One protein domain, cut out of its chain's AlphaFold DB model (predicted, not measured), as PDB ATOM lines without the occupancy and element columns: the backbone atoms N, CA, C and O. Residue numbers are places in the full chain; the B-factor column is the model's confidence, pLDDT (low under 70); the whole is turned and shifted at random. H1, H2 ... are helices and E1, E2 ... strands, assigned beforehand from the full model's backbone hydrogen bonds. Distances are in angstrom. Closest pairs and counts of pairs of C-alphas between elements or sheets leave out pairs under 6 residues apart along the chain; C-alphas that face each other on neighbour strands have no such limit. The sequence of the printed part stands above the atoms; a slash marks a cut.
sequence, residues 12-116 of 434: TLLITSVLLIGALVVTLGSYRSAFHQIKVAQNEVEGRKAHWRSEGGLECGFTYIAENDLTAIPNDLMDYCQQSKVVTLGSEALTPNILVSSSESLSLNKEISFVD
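This is residues 12 to 116 of the 434 residues of an uncharacterized protein of Vibrio sp. F13 (UniProt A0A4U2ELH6). One very long straight helix, H1, sticks far out of a small head; the head is a twisted three-stranded antiparallel sheet, E1, E2 and E3, packed on the last part of H1, with the tiny helix H2 beside it. Residues 12 to 45 of H1 stand free as a long arm, and this arm makes most of the length, while the other 71 residues form a body spanning 39 by 24 by 16 A. The printed part has 105 residues, with two named helices and three named strands in the order H1 H2 E1 E2 E3; the sheet's order is E1 - E2 - E3, and the class is mixed, helices and strands. The whole is extended, with a radius of gyration of the C-alphas of 24.9 A and spans of 88 by 24 by 18 A.

Begin with the sheet, where E1, residues 88 to 92, E2, residues 95 to 103, and E3, residues 106 to 115, form a meander, each strand the antiparallel neighbour of the one before. E2 is the inner strand, E1 and E3 are the edge strands, and the sheet is twisted. E1 and E2 form a hairpin with 158 degrees between their directions; look at N 90 and O 100, 3.1 A apart, and N 100 and O 90, 2.8 A apart, both within hydrogen-bond range. E2 and E3 form a hairpin too, at 149 degrees, with N 101 and O 108 at 2.9 A and N 99 and O 110 at 2.8 A. E2 bends by 73 degrees at residue 98. Now turn to H1, residues 12 to 67, which is on one face of this sheet, giving two layers, a helix on one face of a sheet. Its height over the sheet is 9.7 A, and its residues 47 to 66 make the pairs of C-alphas within 10 A. H1 lies over E2 and E3, and only just not over E1, on which 2 of its C-alphas fall. On the local plane its line stands at 29 degrees to that of E2, only just along the strands. The closest C-alphas of H1 and E2 are those of Ser 54 and Ser 101, 5.2 A apart. H2, residues 77 to 80, only grazes the sheet with its residues 77 to 79; its closest C-alphas to E1 are those of Met 78 and Leu 89, 5.8 A apart. H1, with residues 61 to 64 alone, and H2 only just touch, with 3 pairs of C-alphas within 8 A, the closest being those of Gly 61 and Leu 77 at 6.0 A. In H1 every O i to N i+4 pair is within hydrogen-bond range; H2 is too short for such a pair, but its 1 O i to N i+3 pair is within range.

Find C-alpha 106 at (122.293, 128.077, 135.399); from there E3 runs 28.9 A to C-alpha 115 at (100.662, 129.597, 154.436). E2, residues 95 to 103, measures 20.0 A from first to last C-alpha, and E1, residues 88 to 92, measures 10.9 A. For H1, start at C-alpha 12 at (180.152, 132.985, 125.121) and go 80.3 A to C-alpha 67 at (103.852, 142.444, 148.269). H2, residues 77 to 80, is 5.4 A long.

The two C-alphas farthest apart are those of Thr 12 and Asp 116, at 88.4 A. The printed part has no cut. The links E1 to E2 and E2 to E3 are tight, those from H1 to H2 and from H2 to E1 are short, and no link is long. The mean pLDDT of the printed part is 86.7; look for values under 70 at residue 69, residue 71 and residues 114 to 116.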
ATOM      1  N   THR A  12     181.105 131.972 124.626       83.12
ATOM      2  CA  THR A  12     180.152 132.985 125.121       83.12
ATOM      3  C   THR A  12     178.867 133.030 124.294       83.12
ATOM      4  O   THR A  12     177.788 133.113 124.879       83.12
ATOM      5  N   LEU A  13     178.939 132.898 122.965       83.25
ATOM      6  CA  LEU A  13     177.759 132.771 122.093       83.25
ATOM      7  C   LEU A  13     176.930 131.513 122.389       83.25
ATOM      8  O   LEU A  13     175.702 131.554 122.367       83.25
ATOM      9  N   LEU A  14     177.591 130.398 122.703       86.38
ATOM     10  CA  LEU A  14     176.915 129.141 123.019       86.38
ATOM     11  C   LEU A  14     176.218 129.215 124.385       86.38
ATOM     12  O   LEU A  14     175.042 128.880 124.488       86.38
ATOM     13  N   ILE A  15     176.897 129.741 125.412       87.62
ATOM     14  CA  ILE A  15     176.309 129.948 126.748       87.62
ATOM     15  C   ILE A  15     175.130 130.925 126.685       87.62
ATOM     16  O   ILE A  15     174.078 130.647 127.253       87.62
ATOM     17  N   THR A  16     175.271 132.046 125.973       89.62
ATOM     18  CA  THR A  16     174.174 133.015 125.804       89.62
ATOM     19  C   THR A  16     172.996 132.421 125.035       89.62
ATOM     20  O   THR A  16     171.858 132.640 125.435       89.62
ATOM     21  N   SER A  17     173.238 131.601 124.007       90.38
ATOM     22  CA  SER A  17     172.170 130.895 123.280       90.38
ATOM     23  C   SER A  17     171.431 129.891 124.169       90.38
ATOM     24  O   SER A  17     170.205 129.862 124.170       90.38
ATOM     25  N   VAL A  18     172.153 129.105 124.978       90.19
ATOM     26  CA  VAL A  18     171.541 128.160 125.927       90.19
ATOM     27  C   VAL A  18     170.746 128.897 127.009       90.19
ATOM     28  O   VAL A  18     169.637 128.481 127.337       90.19
ATOM     29  N   LEU A  19     171.262 130.018 127.523       91.62
ATOM     30  CA  LEU A  19     170.544 130.862 128.484       91.62
ATOM     31  C   LEU A  19     169.279 131.480 127.879       91.62
ATOM     32  O   LEU A  19     168.247 131.499 128.543       91.62
ATOM     33  N   LEU A  20     169.331 131.938 126.625       92.31
ATOM     34  CA  LEU A  20     168.163 132.458 125.911       92.31
ATOM     35  C   LEU A  20     167.099 131.375 125.697       92.31
ATOM     36  O   LEU A  20     165.919 131.640 125.910       92.31
ATOM     37  N   ILE A  21     167.502 130.150 125.346       92.50
ATOM     38  CA  ILE A  21     166.580 129.010 125.230       92.50
ATOM     39  C   ILE A  21     165.970 128.671 126.597       92.50
ATOM     40  O   ILE A  21     164.759 128.490 126.696       92.50
ATOM     41  N   GLY A  22     166.777 128.635 127.661       91.06
ATOM     42  CA  GLY A  22     166.293 128.395 129.023       91.06
ATOM     43  C   GLY A  22     165.290 129.457 129.483       91.06
ATOM     44  O   GLY A  22     164.210 129.121 129.966       91.06
ATOM     45  N   ALA A  23     165.600 130.737 129.257       92.12
ATOM     46  CA  ALA A  23     164.696 131.849 129.539       92.12
ATOM     47  C   ALA A  23     163.398 131.757 128.720       92.12
ATOM     48  O   ALA A  23     162.313 131.996 129.254       92.12
ATOM     49  N   LEU A  24     163.478 131.357 127.448       91.56
ATOM     50  CA  LEU A  24     162.308 131.158 126.595       91.56
ATOM     51  C   LEU A  24     161.406 130.031 127.118       91.56
ATOM     52  O   LEU A  24     160.197 130.207 127.198       91.56
ATOM     53  N   VAL A  25     161.968 128.888 127.521       91.94
ATOM     54  CA  VAL A  25     161.180 127.762 128.059       91.94
ATOM     55  C   VAL A  25     160.474 128.151 129.356       91.94
ATOM     56  O   VAL A  25     159.285 127.869 129.514       91.94
ATOM     57  N   VAL A  26     161.174 128.838 130.266       91.50
ATOM     58  CA  VAL A  26     160.589 129.305 131.532       91.50
ATOM     59  C   VAL A  26     159.478 130.324 131.277       91.50
ATOM     60  O   VAL A  26     158.394 130.195 131.840       91.50
ATOM     61  N   THR A  27     159.696 131.301 130.394       90.62
ATOM     62  CA  THR A  27     158.666 132.298 130.054       90.62
ATOM     63  C   THR A  27     157.448 131.665 129.376       90.62
ATOM     64  O   THR A  27     156.319 131.999 129.736       90.62
ATOM     65  N   LEU A  28     157.642 130.691 128.477       90.44
ATOM     66  CA  LEU A  28     156.545 129.961 127.830       90.44
ATOM     67  C   LEU A  28     155.747 129.103 128.831       90.44
ATOM     68  O   LEU A  28     154.518 129.034 128.753       90.44
ATOM     69  N   GLY A  29     156.437 128.461 129.779       89.44
ATOM     70  CA  GLY A  29     155.823 127.684 130.858       89.44
ATOM     71  C   GLY A  29     154.992 128.558 131.801       89.44
ATOM     72  O   GLY A  29     153.824 128.253 132.055       89.44
ATOM     73  N   SER A  30     155.553 129.686 132.246       89.12
ATOM     74  CA  SER A  30     154.856 130.668 133.086       89.12
ATOM     75  C   SER A  30     153.640 131.272 132.386       89.12
ATOM     76  O   SER A  30     152.581 131.391 133.001       89.12
ATOM     77  N   TYR A  31     153.750 131.583 131.088       91.50
ATOM     78  CA  TYR A  31     152.631 132.069 130.280       91.50
ATOM     79  C   TYR A  31     151.474 131.063 130.271       91.50
ATOM     80  O   TYR A  31     150.349 131.418 130.603       91.50
ATOM     81  N   ARG A  32     151.730 129.780 129.981       90.50
ATOM     82  CA  ARG A  32     150.666 128.757 129.985       90.50
ATOM     83  C   ARG A  32     149.966 128.635 131.338       90.50
ATOM     84  O   ARG A  32     148.741 128.539 131.369       90.50
ATOM     85  N   SER A  33     150.729 128.664 132.432       90.25
ATOM     86  CA  SER A  33     150.174 128.600 133.789       90.25
ATOM     87  C   SER A  33     149.276 129.806 134.094       90.25
ATOM     88  O   SER A  33     148.127 129.632 134.499       90.25
ATOM     89  N   ALA A  34     149.746 131.023 133.804       90.81
ATOM     90  CA  ALA A  34     148.971 132.245 134.009       90.81
ATOM     91  C   ALA A  34     147.687 132.266 133.162       90.81
ATOM     92  O   ALA A  34     146.611 132.554 133.679       90.81
ATOM     93  N   PHE A  35     147.763 131.890 131.882       91.31
ATOM     94  CA  PHE A  35     146.588 131.829 131.004       91.31
ATOM     95  C   PHE A  35     145.560 130.792 131.460       91.31
ATOM     96  O   PHE A  35     144.359 131.030 131.341       91.31
ATOM     97  N   HIS A  36     146.007 129.656 131.998       92.50
ATOM     98  CA  HIS A  36     145.103 128.671 132.583       92.50
ATOM     99  C   HIS A  36     144.379 129.234 133.813       92.50
ATOM    100  O   HIS A  36     143.157 129.144 133.893       92.50
ATOM    101  N   GLN A  37     145.110 129.860 134.742       91.50
ATOM    102  CA  GLN A  37     144.512 130.469 135.938       91.50
ATOM    103  C   GLN A  37     143.519 131.579 135.582       91.50
ATOM    104  O   GLN A  37     142.432 131.620 136.149       91.50
ATOM    105  N   ILE A  38     143.842 132.421 134.593       91.62
ATOM    106  CA  ILE A  38     142.932 133.462 134.096       91.62
ATOM    107  C   ILE A  38     141.631 132.844 133.572       91.62
ATOM    108  O   ILE A  38     140.558 133.338 133.899       91.62
ATOM    109  N   LYS A  39     141.698 131.748 132.806       92.38
ATOM    110  CA  LYS A  39     140.492 131.072 132.297       92.38
ATOM    111  C   LYS A  39     139.635 130.479 133.411       92.38
ATOM    112  O   LYS A  39     138.418 130.614 133.369       92.38
ATOM    113  N   VAL A  40     140.255 129.840 134.403       93.50
ATOM    114  CA  VAL A  40     139.529 129.299 135.564       93.50
ATOM    115  C   VAL A  40     138.838 130.428 136.326       93.50
ATOM    116  O   VAL A  40     137.644 130.333 136.588       93.50
ATOM    117  N   ALA A  41     139.552 131.526 136.587       92.62
ATOM    118  CA  ALA A  41     138.990 132.695 137.253       92.62
ATOM    119  C   ALA A  41     137.838 133.322 136.452       92.62
ATOM    120  O   ALA A  41     136.818 133.687 137.026       92.62
ATOM    121  N   GLN A  42     137.956 133.419 135.123       92.00
ATOM    122  CA  GLN A  42     136.877 133.914 134.261       92.00
ATOM    123  C   GLN A  42     135.637 133.019 134.320       92.00
ATOM    124  O   GLN A  42     134.532 133.534 134.468       92.00
ATOM    125  N   ASN A  43     135.813 131.699 134.260       89.00
ATOM    126  CA  ASN A  43     134.704 130.753 134.360       89.00
ATOM    127  C   ASN A  43     134.021 130.821 135.728       89.00
ATOM    128  O   ASN A  43     132.797 130.778 135.802       89.00
ATOM    129  N   GLU A  44     134.793 130.962 136.807       91.56
ATOM    130  CA  GLU A  44     134.234 131.134 138.145       91.56
ATOM    131  C   GLU A  44     133.458 132.452 138.257       91.56
ATOM    132  O   GLU A  44     132.336 132.460 138.756       91.56
ATOM    133  N   VAL A  45     134.002 133.555 137.735       92.19
ATOM    134  CA  VAL A  45     133.320 134.857 137.725       92.19
ATOM    135  C   VAL A  45     132.022 134.803 136.923       92.19
ATOM    136  O   VAL A  45     131.003 135.295 137.404       92.19
ATOM    137  N   GLU A  46     132.020 134.205 135.731       90.25
ATOM    138  CA  GLU A  46     130.790 134.046 134.943       90.25
ATOM    139  C   GLU A  46     129.783 133.126 135.642       90.25
ATOM    140  O   GLU A  46     128.605 133.470 135.729       90.25
ATOM    141  N   GLY A  47     130.241 132.032 136.257       88.69
ATOM    142  CA  GLY A  47     129.392 131.164 137.075       88.69
ATOM    143  C   GLY A  47     128.754 131.904 138.256       88.69
ATOM    144  O   GLY A  47     127.556 131.776 138.500       88.69
ATOM    145  N   ARG A  48     129.519 132.753 138.957       90.12
ATOM    146  CA  ARG A  48     129.004 133.587 140.057       90.12
ATOM    147  C   ARG A  48     128.026 134.648 139.563       90.12
ATOM    148  O   ARG A  48     127.019 134.879 140.223       90.12
ATOM    149  N   LYS A  49     128.281 135.278 138.414       90.62
ATOM    150  CA  LYS A  49     127.332 136.227 137.808       90.62
ATOM    151  C   LYS A  49     126.012 135.544 137.460       90.62
ATOM    152  O   LYS A  49     124.964 136.107 137.750       90.62
ATOM    153  N   ALA A  50     126.061 134.356 136.855       89.75
ATOM    154  CA  ALA A  50     124.873 133.569 136.536       89.75
ATOM    155  C   ALA A  50     124.084 133.215 137.807       89.75
ATOM    156  O   ALA A  50     122.886 133.471 137.869       89.75
ATOM    157  N   HIS A  51     124.775 132.749 138.852       91.56
ATOM    158  CA  HIS A  51     124.184 132.477 140.163       91.56
ATOM    159  C   HIS A  51     123.472 133.693 140.758       91.56
ATOM    160  O   HIS A  51     122.290 133.615 141.070       91.56
ATOM    161  N   TRP A  52     124.157 134.832 140.884       90.69
ATOM    162  CA  TRP A  52     123.558 136.030 141.481       90.69
ATOM    163  C   TRP A  52     122.417 136.621 140.648       90.69
ATOM    164  O   TRP A  52     121.497 137.196 141.219       90.69
ATOM    165  N   ARG A  53     122.437 136.469 139.317       91.56
ATOM    166  CA  ARG A  53     121.300 136.860 138.466       91.56
ATOM    167  C   ARG A  53     120.090 135.967 138.702       91.56
ATOM    168  O   ARG A  53     119.006 136.488 138.928       91.56
ATOM    169  N   SER A  54     120.282 134.646 138.675       91.94
ATOM    170  CA  SER A  54     119.207 133.693 138.961       91.94
ATOM    171  C   SER A  54     118.616 133.936 140.354       91.94
ATOM    172  O   SER A  54     117.397 134.002 140.484       91.94
ATOM    173  N   GLU A  55     119.458 134.183 141.358       91.12
ATOM    174  CA  GLU A  55     119.026 134.518 142.719       91.12
ATOM    175  C   GLU A  55     118.223 135.824 142.770       91.12
ATOM    176  O   GLU A  55     117.130 135.856 143.322       91.12
ATOM    177  N   GLY A  56     118.704 136.889 142.120       90.56
ATOM    178  CA  GLY A  56     117.963 138.150 142.028       90.56
ATOM    179  C   GLY A  56     116.602 138.008 141.333       90.56
ATOM    180  O   GLY A  56     115.667 138.724 141.679       90.56
ATOM    181  N   GLY A  57     116.467 137.072 140.386       93.25
ATOM    182  CA  GLY A  57     115.177 136.714 139.792       93.25
ATOM    183  C   GLY A  57     114.233 136.027 140.783       93.25
ATOM    184  O   GLY A  57     113.062 136.392 140.836       93.25
ATOM    185  N   LEU A  58     114.739 135.090 141.598       92.62
ATOM    186  CA  LEU A  58     113.947 134.432 142.648       92.62
ATOM    187  C   LEU A  58     113.458 135.437 143.691       92.62
ATOM    188  O   LEU A  58     112.274 135.436 144.010       92.62
ATOM    189  N   GLU A  59     114.342 136.313 144.175       91.25
ATOM    190  CA  GLU A  59     113.968 137.336 145.157       91.25
ATOM    191  C   GLU A  59     112.971 138.335 144.578       91.25
ATOM    192  O   GLU A  59     111.997 138.666 145.238       91.25
ATOM    193  N   CYS A  60     113.144 138.773 143.327       92.81
ATOM    194  CA  CYS A  60     112.158 139.646 142.694       92.81
ATOM    195  C   CYS A  60     110.782 138.973 142.585       92.81
ATOM    196  O   CYS A  60     109.775 139.577 142.950       92.81
ATOM    197  N   GLY A  61     110.737 137.721 142.112       92.00
ATOM    198  CA  GLY A  61     109.482 136.985 141.971       92.00
ATOM    199  C   GLY A  61     108.795 136.748 143.313       92.00
ATOM    200  O   GLY A  61     107.594 136.965 143.432       92.00
ATOM    201  N   PHE A  62     109.559 136.365 144.338       90.19
ATOM    202  CA  PHE A  62     109.046 136.190 145.694       90.19
ATOM    203  C   PHE A  62     108.546 137.500 146.300       90.19
ATOM    204  O   PHE A  62     107.442 137.523 146.831       90.19
ATOM    205  N   THR A  63     109.308 138.591 146.191       87.50
ATOM    206  CA  THR A  63     108.882 139.904 146.692       87.50
ATOM    207  C   THR A  63     107.604 140.360 146.006       87.50
ATOM    208  O   THR A  63     106.694 140.801 146.687       87.50
ATOM    209  N   TYR A  64     107.479 140.182 144.687       88.81
ATOM    210  CA  TYR A  64     106.239 140.506 143.984       88.81
ATOM    211  C   TYR A  64     105.051 139.687 144.509       88.81
ATOM    212  O   TYR A  64     103.997 140.250 144.793       88.81
ATOM    213  N   ILE A  65     105.234 138.376 144.689       85.44
ATOM    214  CA  ILE A  65     104.218 137.491 145.276       85.44
ATOM    215  C   ILE A  65     103.834 137.957 146.687       85.44
ATOM    216  O   ILE A  65     102.649 138.011 146.999       85.44
ATOM    217  N   ALA A  66     104.817 138.305 147.520       80.56
ATOM    218  CA  ALA A  66     104.612 138.694 148.910       80.56
ATOM    219  C   ALA A  66     104.011 140.103 149.070       80.56
ATOM    220  O   ALA A  66     103.202 140.305 149.962       80.56
ATOM    221  N   GLU A  67     104.383 141.070 148.229       78.25
ATOM    222  CA  GLU A  67     103.852 142.444 148.269       78.25
ATOM    223  C   GLU A  67     102.438 142.556 147.686       78.25
ATOM    224  O   GLU A  67     101.744 143.529 147.968       78.25
ATOM    225  N   ASN A  68     102.022 141.591 146.860       72.75
ATOM    226  CA  ASN A  68     100.693 141.556 146.240       72.75
ATOM    227  C   ASN A  68      99.800 140.450 146.829       72.75
ATOM    228  O   ASN A  68      98.776 140.127 146.229       72.75
ATOM    229  N   ASP A  69     100.210 139.842 147.949       67.56
ATOM    230  CA  ASP A  69      99.477 138.790 148.670       67.56
ATOM    231  C   ASP A  69      98.953 137.661 147.758       67.56
ATOM    232  O   ASP A  69      97.836 137.157 147.900       67.56
ATOM    233  N   LEU A  70      99.764 137.262 146.773       71.94
ATOM    234  CA  LEU A  70      99.356 136.255 145.801       71.94
ATOM    235  C   LEU A  70      99.331 134.865 146.436       71.94
ATOM    236  O   LEU A  70     100.246 134.451 147.145       71.94
ATOM    237  N   THR A  71      98.296 134.103 146.097       67.31
ATOM    238  CA  THR A  71      98.046 132.755 146.631       67.31
ATOM    239  C   THR A  71      98.718 131.643 145.822       67.31
ATOM    240  O   THR A  71      98.661 130.469 146.181       67.31
ATOM    241  N   ALA A  72      99.343 132.012 144.705       76.94
ATOM    242  CA  ALA A  72     100.041 131.128 143.789       76.94
ATOM    243  C   ALA A  72     101.134 131.905 143.045       76.94
ATOM    244  O   ALA A  72     101.111 133.133 142.975       76.94
ATOM    245  N   ILE A  73     102.081 131.182 142.446       83.69
ATOM    246  CA  ILE A  73     103.095 131.774 141.570       83.69
ATOM    247  C   ILE A  73     102.425 132.170 140.243       83.69
ATOM    248  O   ILE A  73     101.949 131.281 139.527       83.69
ATOM    249  N   PRO A  74     102.386 133.463 139.882       84.56
ATOM    250  CA  PRO A  74     101.725 133.897 138.663       84.56
ATOM    251  C   PRO A  74     102.605 133.620 137.432       84.56
ATOM    252  O   PRO A  74     103.831 133.505 137.513       84.56
ATOM    253  N   ASN A  75     101.974 133.480 136.266       85.19
ATOM    254  CA  ASN A  75     102.664 133.081 135.030       85.19
ATOM    255  C   ASN A  75     103.401 134.239 134.333       85.19
ATOM    256  O   ASN A  75     104.174 134.007 133.406       85.19
ATOM    257  N   ASP A  76     103.156 135.473 134.761       87.75
ATOM    258  CA  ASP A  76     103.623 136.730 134.170       87.75
ATOM    259  C   ASP A  76     104.677 137.446 135.034       87.75
ATOM    260  O   ASP A  76     104.999 138.606 134.792       87.75
ATOM    261  N   LEU A  77     105.311 136.747 135.987       90.06
ATOM    262  CA  LEU A  77     106.387 137.305 136.828       90.06
ATOM    263  C   LEU A  77     107.501 137.999 136.036       90.06
ATOM    264  O   LEU A  77     108.129 138.937 136.529       90.06
ATOM    265  N   MET A  78     107.764 137.551 134.807       89.62
ATOM    266  CA  MET A  78     108.780 138.159 133.952       89.62
ATOM    267  C   MET A  78     108.464 139.616 133.590       89.62
ATOM    268  O   MET A  78     109.392 140.410 133.432       89.62
ATOM    269  N   ASP A  79     107.184 139.983 133.499       89.88
ATOM    270  CA  ASP A  79     106.756 141.340 133.153       89.88
ATOM    271  C   ASP A  79     107.047 142.327 134.287       89.88
ATOM    272  O   ASP A  79     107.409 143.478 134.039       89.88
ATOM    273  N   TYR A  80     107.003 141.845 135.529       87.62
ATOM    274  CA  TYR A  80     107.298 142.624 136.729       87.62
ATOM    275  C   TYR A  80     108.795 142.623 137.073       87.62
ATOM    276  O   TYR A  80     109.345 143.628 137.524       87.62
ATOM    277  N   CYS A  81     109.494 141.522 136.787       90.56
ATOM    278  CA  CYS A  81     110.887 141.302 137.182       90.56
ATOM    279  C   CYS A  81     111.923 141.514 136.073       90.56
ATOM    280  O   CYS A  81     113.043 141.000 136.160       90.56
ATOM    281  N   GLN A  82     111.616 142.327 135.061       84.88
ATOM    282  CA  GLN A  82     112.487 142.572 133.899       84.88
ATOM    283  C   GLN A  82     113.909 143.038 134.271       84.88
ATOM    284  O   GLN A  82     114.880 142.764 133.561       84.88
ATOM    285  N   GLN A  83     114.063 143.721 135.409       82.62
ATOM    286  CA  GLN A  83     115.354 144.238 135.875       82.62
ATOM    287  C   GLN A  83     116.347 143.138 136.289       82.62
ATOM    288  O   GLN A  83     117.557 143.372 136.273       82.62
ATOM    289  N   SER A  84     115.858 141.936 136.613       78.38
ATOM    290  CA  SER A  84     116.678 140.798 137.055       78.38
ATOM    291  C   SER A  84     117.576 140.217 135.950       78.38
ATOM    292  O   SER A  84     118.570 139.551 136.246       78.38
ATOM    293  N   LYS A  85     117.282 140.518 134.671       83.06
ATOM    294  CA  LYS A  85     118.010 140.015 133.487       83.06
ATOM    295  C   LYS A  85     118.132 138.486 133.451       83.06
ATOM    296  O   LYS A  85     119.140 137.953 132.976       83.06
ATOM    297  N   VAL A  86     117.132 137.790 133.979       88.19
ATOM    298  CA  VAL A  86     116.994 136.338 133.851       88.19
ATOM    299  C   VAL A  86     116.290 135.985 132.540       88.19
ATOM    300  O   VAL A  86     115.652 136.830 131.917       88.19
ATOM    301  N   VAL A  87     116.464 134.748 132.083       87.00
ATOM    302  CA  VAL A  87     115.866 134.228 130.845       87.00
ATOM    303  C   VAL A  87     114.441 133.748 131.109       87.00
ATOM    304  O   VAL A  87     113.547 133.994 130.305       87.00
ATOM    305  N   THR A  88     114.227 133.079 132.243       90.38
ATOM    306  CA  THR A  88     112.919 132.566 132.665       90.38
ATOM    307  C   THR A  88     112.726 132.770 134.161       90.38
ATOM    308  O   THR A  88     113.674 132.630 134.933       90.38
ATOM    309  N   LEU A  89     111.494 133.089 134.547       91.88
ATOM    310  CA  LEU A  89     111.036 133.237 135.922       91.88
ATOM    311  C   LEU A  89     109.577 132.792 135.965       91.88
ATOM    312  O   LEU A  89     108.766 133.324 135.209       91.88
ATOM    313  N   GLY A  90     109.260 131.811 136.801       90.75
ATOM    314  CA  GLY A  90     107.907 131.270 136.888       90.75
ATOM    315  C   GLY A  90     107.839 129.994 137.710       90.75
ATOM    316  O   GLY A  90     108.821 129.588 138.334       90.75
ATOM    317  N   SER A  91     106.669 129.365 137.714       89.06
ATOM    318  CA  SER A  91     106.438 128.115 138.433       89.06
ATOM    319  C   SER A  91     106.981 126.900 137.682       89.06
ATOM    320  O   SER A  91     107.056 126.863 136.450       89.06
ATOM    321  N   GLU A  92     107.352 125.868 138.435       86.00
ATOM    322  CA  GLU A  92     107.655 124.560 137.870       86.00
ATOM    323  C   GLU A  92     106.364 123.817 137.481       86.00
ATOM    324  O   GLU A  92     105.410 123.733 138.251       86.00
ATOM    325  N   ALA A  93     106.338 123.231 136.280       75.62
ATOM    326  CA  ALA A  93     105.120 122.680 135.676       75.62
ATOM    327  C   ALA A  93     104.454 121.533 136.464       75.62
ATOM    328  O   ALA A  93     103.252 121.317 136.332       75.62
ATOM    329  N   LEU A  94     105.226 120.768 137.239       70.19
ATOM    330  CA  LEU A  94     104.729 119.628 138.024       70.19
ATOM    331  C   LEU A  94     104.513 119.972 139.504       70.19
ATOM    332  O   LEU A  94     103.891 119.206 140.236       70.19
ATOM    333  N   THR A  95     105.041 121.112 139.934       73.44
ATOM    334  CA  THR A  95     105.205 121.515 141.330       73.44
ATOM    335  C   THR A  95     104.997 123.029 141.398       73.44
ATOM    336  O   THR A  95     105.961 123.786 141.492       73.44
ATOM    337  N   PRO A  96     103.737 123.503 141.352       76.06
ATOM    338  CA  PRO A  96     103.417 124.922 141.150       76.06
ATOM    339  C   PRO A  96     103.861 125.843 142.299       76.06
ATOM    340  O   PRO A  96     103.855 127.059 142.137       76.06
ATOM    341  N   ASN A  97     104.284 125.272 143.431       79.56
ATOM    342  CA  ASN A  97     104.847 125.988 144.579       79.56
ATOM    343  C   ASN A  97     106.370 126.185 144.478       79.56
ATOM    344  O   ASN A  97     106.970 126.824 145.339       79.56
ATOM    345  N   ILE A  98     107.020 125.627 143.454       86.56
ATOM    346  CA  ILE A  98     108.448 125.813 143.203       86.56
ATOM    347  C   ILE A  98     108.620 126.974 142.227       86.56
ATOM    348  O   ILE A  98     108.226 126.889 141.064       86.56
ATOM    349  N   LEU A  99     109.235 128.054 142.709       91.44
ATOM    350  CA  LEU A  99     109.656 129.181 141.894       91.44
ATOM    351  C   LEU A  99     111.005 128.858 141.256       91.44
ATOM    352  O   LEU A  99     111.966 128.516 141.947       91.44
ATOM    353  N   VAL A 100     111.082 128.989 139.937       92.94
ATOM    354  CA  VAL A 100     112.278 128.706 139.145       92.94
ATOM    355  C   VAL A 100     112.751 129.982 138.471       92.94
ATOM    356  O   VAL A 100     111.966 130.699 137.857       92.94
ATOM    357  N   SER A 101     114.056 130.236 138.547       93.81
ATOM    358  CA  SER A 101     114.722 131.356 137.891       93.81
ATOM    359  C   SER A 101     115.958 130.865 137.148       93.81
ATOM    360  O   SER A 101     116.894 130.313 137.744       93.81
ATOM    361  N   SER A 102     115.992 131.078 135.836       91.62
ATOM    362  CA  SER A 102     117.078 130.590 134.986       91.62
ATOM    363  C   SER A 102     117.801 131.734 134.294       91.62
ATOM    364  O   SER A 102     117.198 132.618 133.694       91.62
ATOM    365  N   SER A 103     119.125 131.691 134.353       88.31
ATOM    366  CA  SER A 103     120.031 132.460 133.505       88.31
ATOM    367  C   SER A 103     120.555 131.566 132.373       88.31
ATOM    368  O   SER A 103     120.275 130.370 132.340       88.31
ATOM    369  N   GLU A 104     121.330 132.122 131.438       82.69
ATOM    370  CA  GLU A 104     121.804 131.403 130.239       82.69
ATOM    371  C   GLU A 104     122.527 130.073 130.528       82.69
ATOM    372  O   GLU A 104     122.511 129.171 129.694       82.69
ATOM    373  N   SER A 105     123.171 129.941 131.691       82.56
ATOM    374  CA  SER A 105     124.013 128.787 132.031       82.56
ATOM    375  C   SER A 105     123.637 128.082 133.335       82.56
ATOM    376  O   SER A 105     124.298 127.112 133.704       82.56
ATOM    377  N   LEU A 106     122.644 128.582 134.073       89.38
ATOM    378  CA  LEU A 106     122.293 128.077 135.399       89.38
ATOM    379  C   LEU A 106     120.807 128.289 135.678       89.38
ATOM    380  O   LEU A 106     120.272 129.362 135.414       89.38
ATOM    381  N   SER A 107     120.175 127.295 136.291       90.81
ATOM    382  CA  SER A 107     118.835 127.418 136.852       90.81
ATOM    383  C   SER A 107     118.887 127.202 138.355       90.81
ATOM    384  O   SER A 107     119.538 126.264 138.814       90.81
ATOM    385  N   LEU A 108     118.203 128.066 139.099       91.62
ATOM    386  CA  LEU A 108     117.971 127.926 140.532       91.62
ATOM    387  C   LEU A 108     116.473 127.771 140.772       91.62
ATOM    388  O   LEU A 108     115.658 128.282 139.999       91.62
ATOM    389  N   ASN A 109     116.116 127.063 141.836       91.00
ATOM    390  CA  ASN A 109     114.739 126.924 142.265       91.00
ATOM    391  C   ASN A 109     114.632 127.021 143.787       91.00
ATOM    392  O   ASN A 109     115.568 126.685 144.512       91.00
ATOM    393  N   LYS A 110     113.488 127.514 144.255       89.06
ATOM    394  CA  LYS A 110     113.135 127.574 145.672       89.06
ATOM    395  C   LYS A 110     111.653 127.288 145.830       89.06
ATOM    396  O   LYS A 110     110.846 127.660 144.984       89.06
ATOM    397  N   GLU A 111     111.299 126.624 146.920       86.88
ATOM    398  CA  GLU A 111     109.908 126.307 147.223       86.88
ATOM    399  C   GLU A 111     109.297 127.410 148.092       86.88
ATOM    400  O   GLU A 111     109.843 127.774 149.139       86.88
ATOM    401  N   ILE A 112     108.156 127.927 147.650       81.38
ATOM    402  CA  ILE A 112     107.336 128.886 148.379       81.38
ATOM    403  C   ILE A 112     106.253 128.106 149.123       81.38
ATOM    404  O   ILE A 112     105.531 127.294 148.553       81.38
ATOM    405  N   SER A 113     106.142 128.368 150.418       75.50
ATOM    406  CA  SER A 113     104.998 127.978 151.223       75.50
ATOM    407  C   SER A 113     103.996 129.122 151.210       75.50
ATOM    408  O   SER A 113     104.248 130.179 151.789       75.50
ATOM    409  N   PHE A 114     102.854 128.891 150.581       65.12
ATOM    410  CA  PHE A 114     101.659 129.706 150.744       65.12
ATOM    411  C   PHE A 114     100.996 129.243 152.041       65.12
ATOM    412  O   PHE A 114     100.398 128.171 152.090       65.12
ATOM    413  N   VAL A 115     101.257 129.950 153.142       57.38
ATOM    414  CA  VAL A 115     100.662 129.597 154.436       57.38
ATOM    415  C   VAL A 115      99.295 130.254 154.486       57.38
ATOM    416  O   VAL A 115      99.219 131.455 154.749       57.38
ATOM    417  N   ASP A 116      98.237 129.484 154.217       56.41
ATOM    418  CA  ASP A 116      96.877 129.914 154.548       56.41
ATOM    419  C   ASP A 116      96.897 130.320 156.019       56.41
ATOM    420  O   ASP A 116      97.379 129.546 156.860       56.41
TER     421      ASP A 116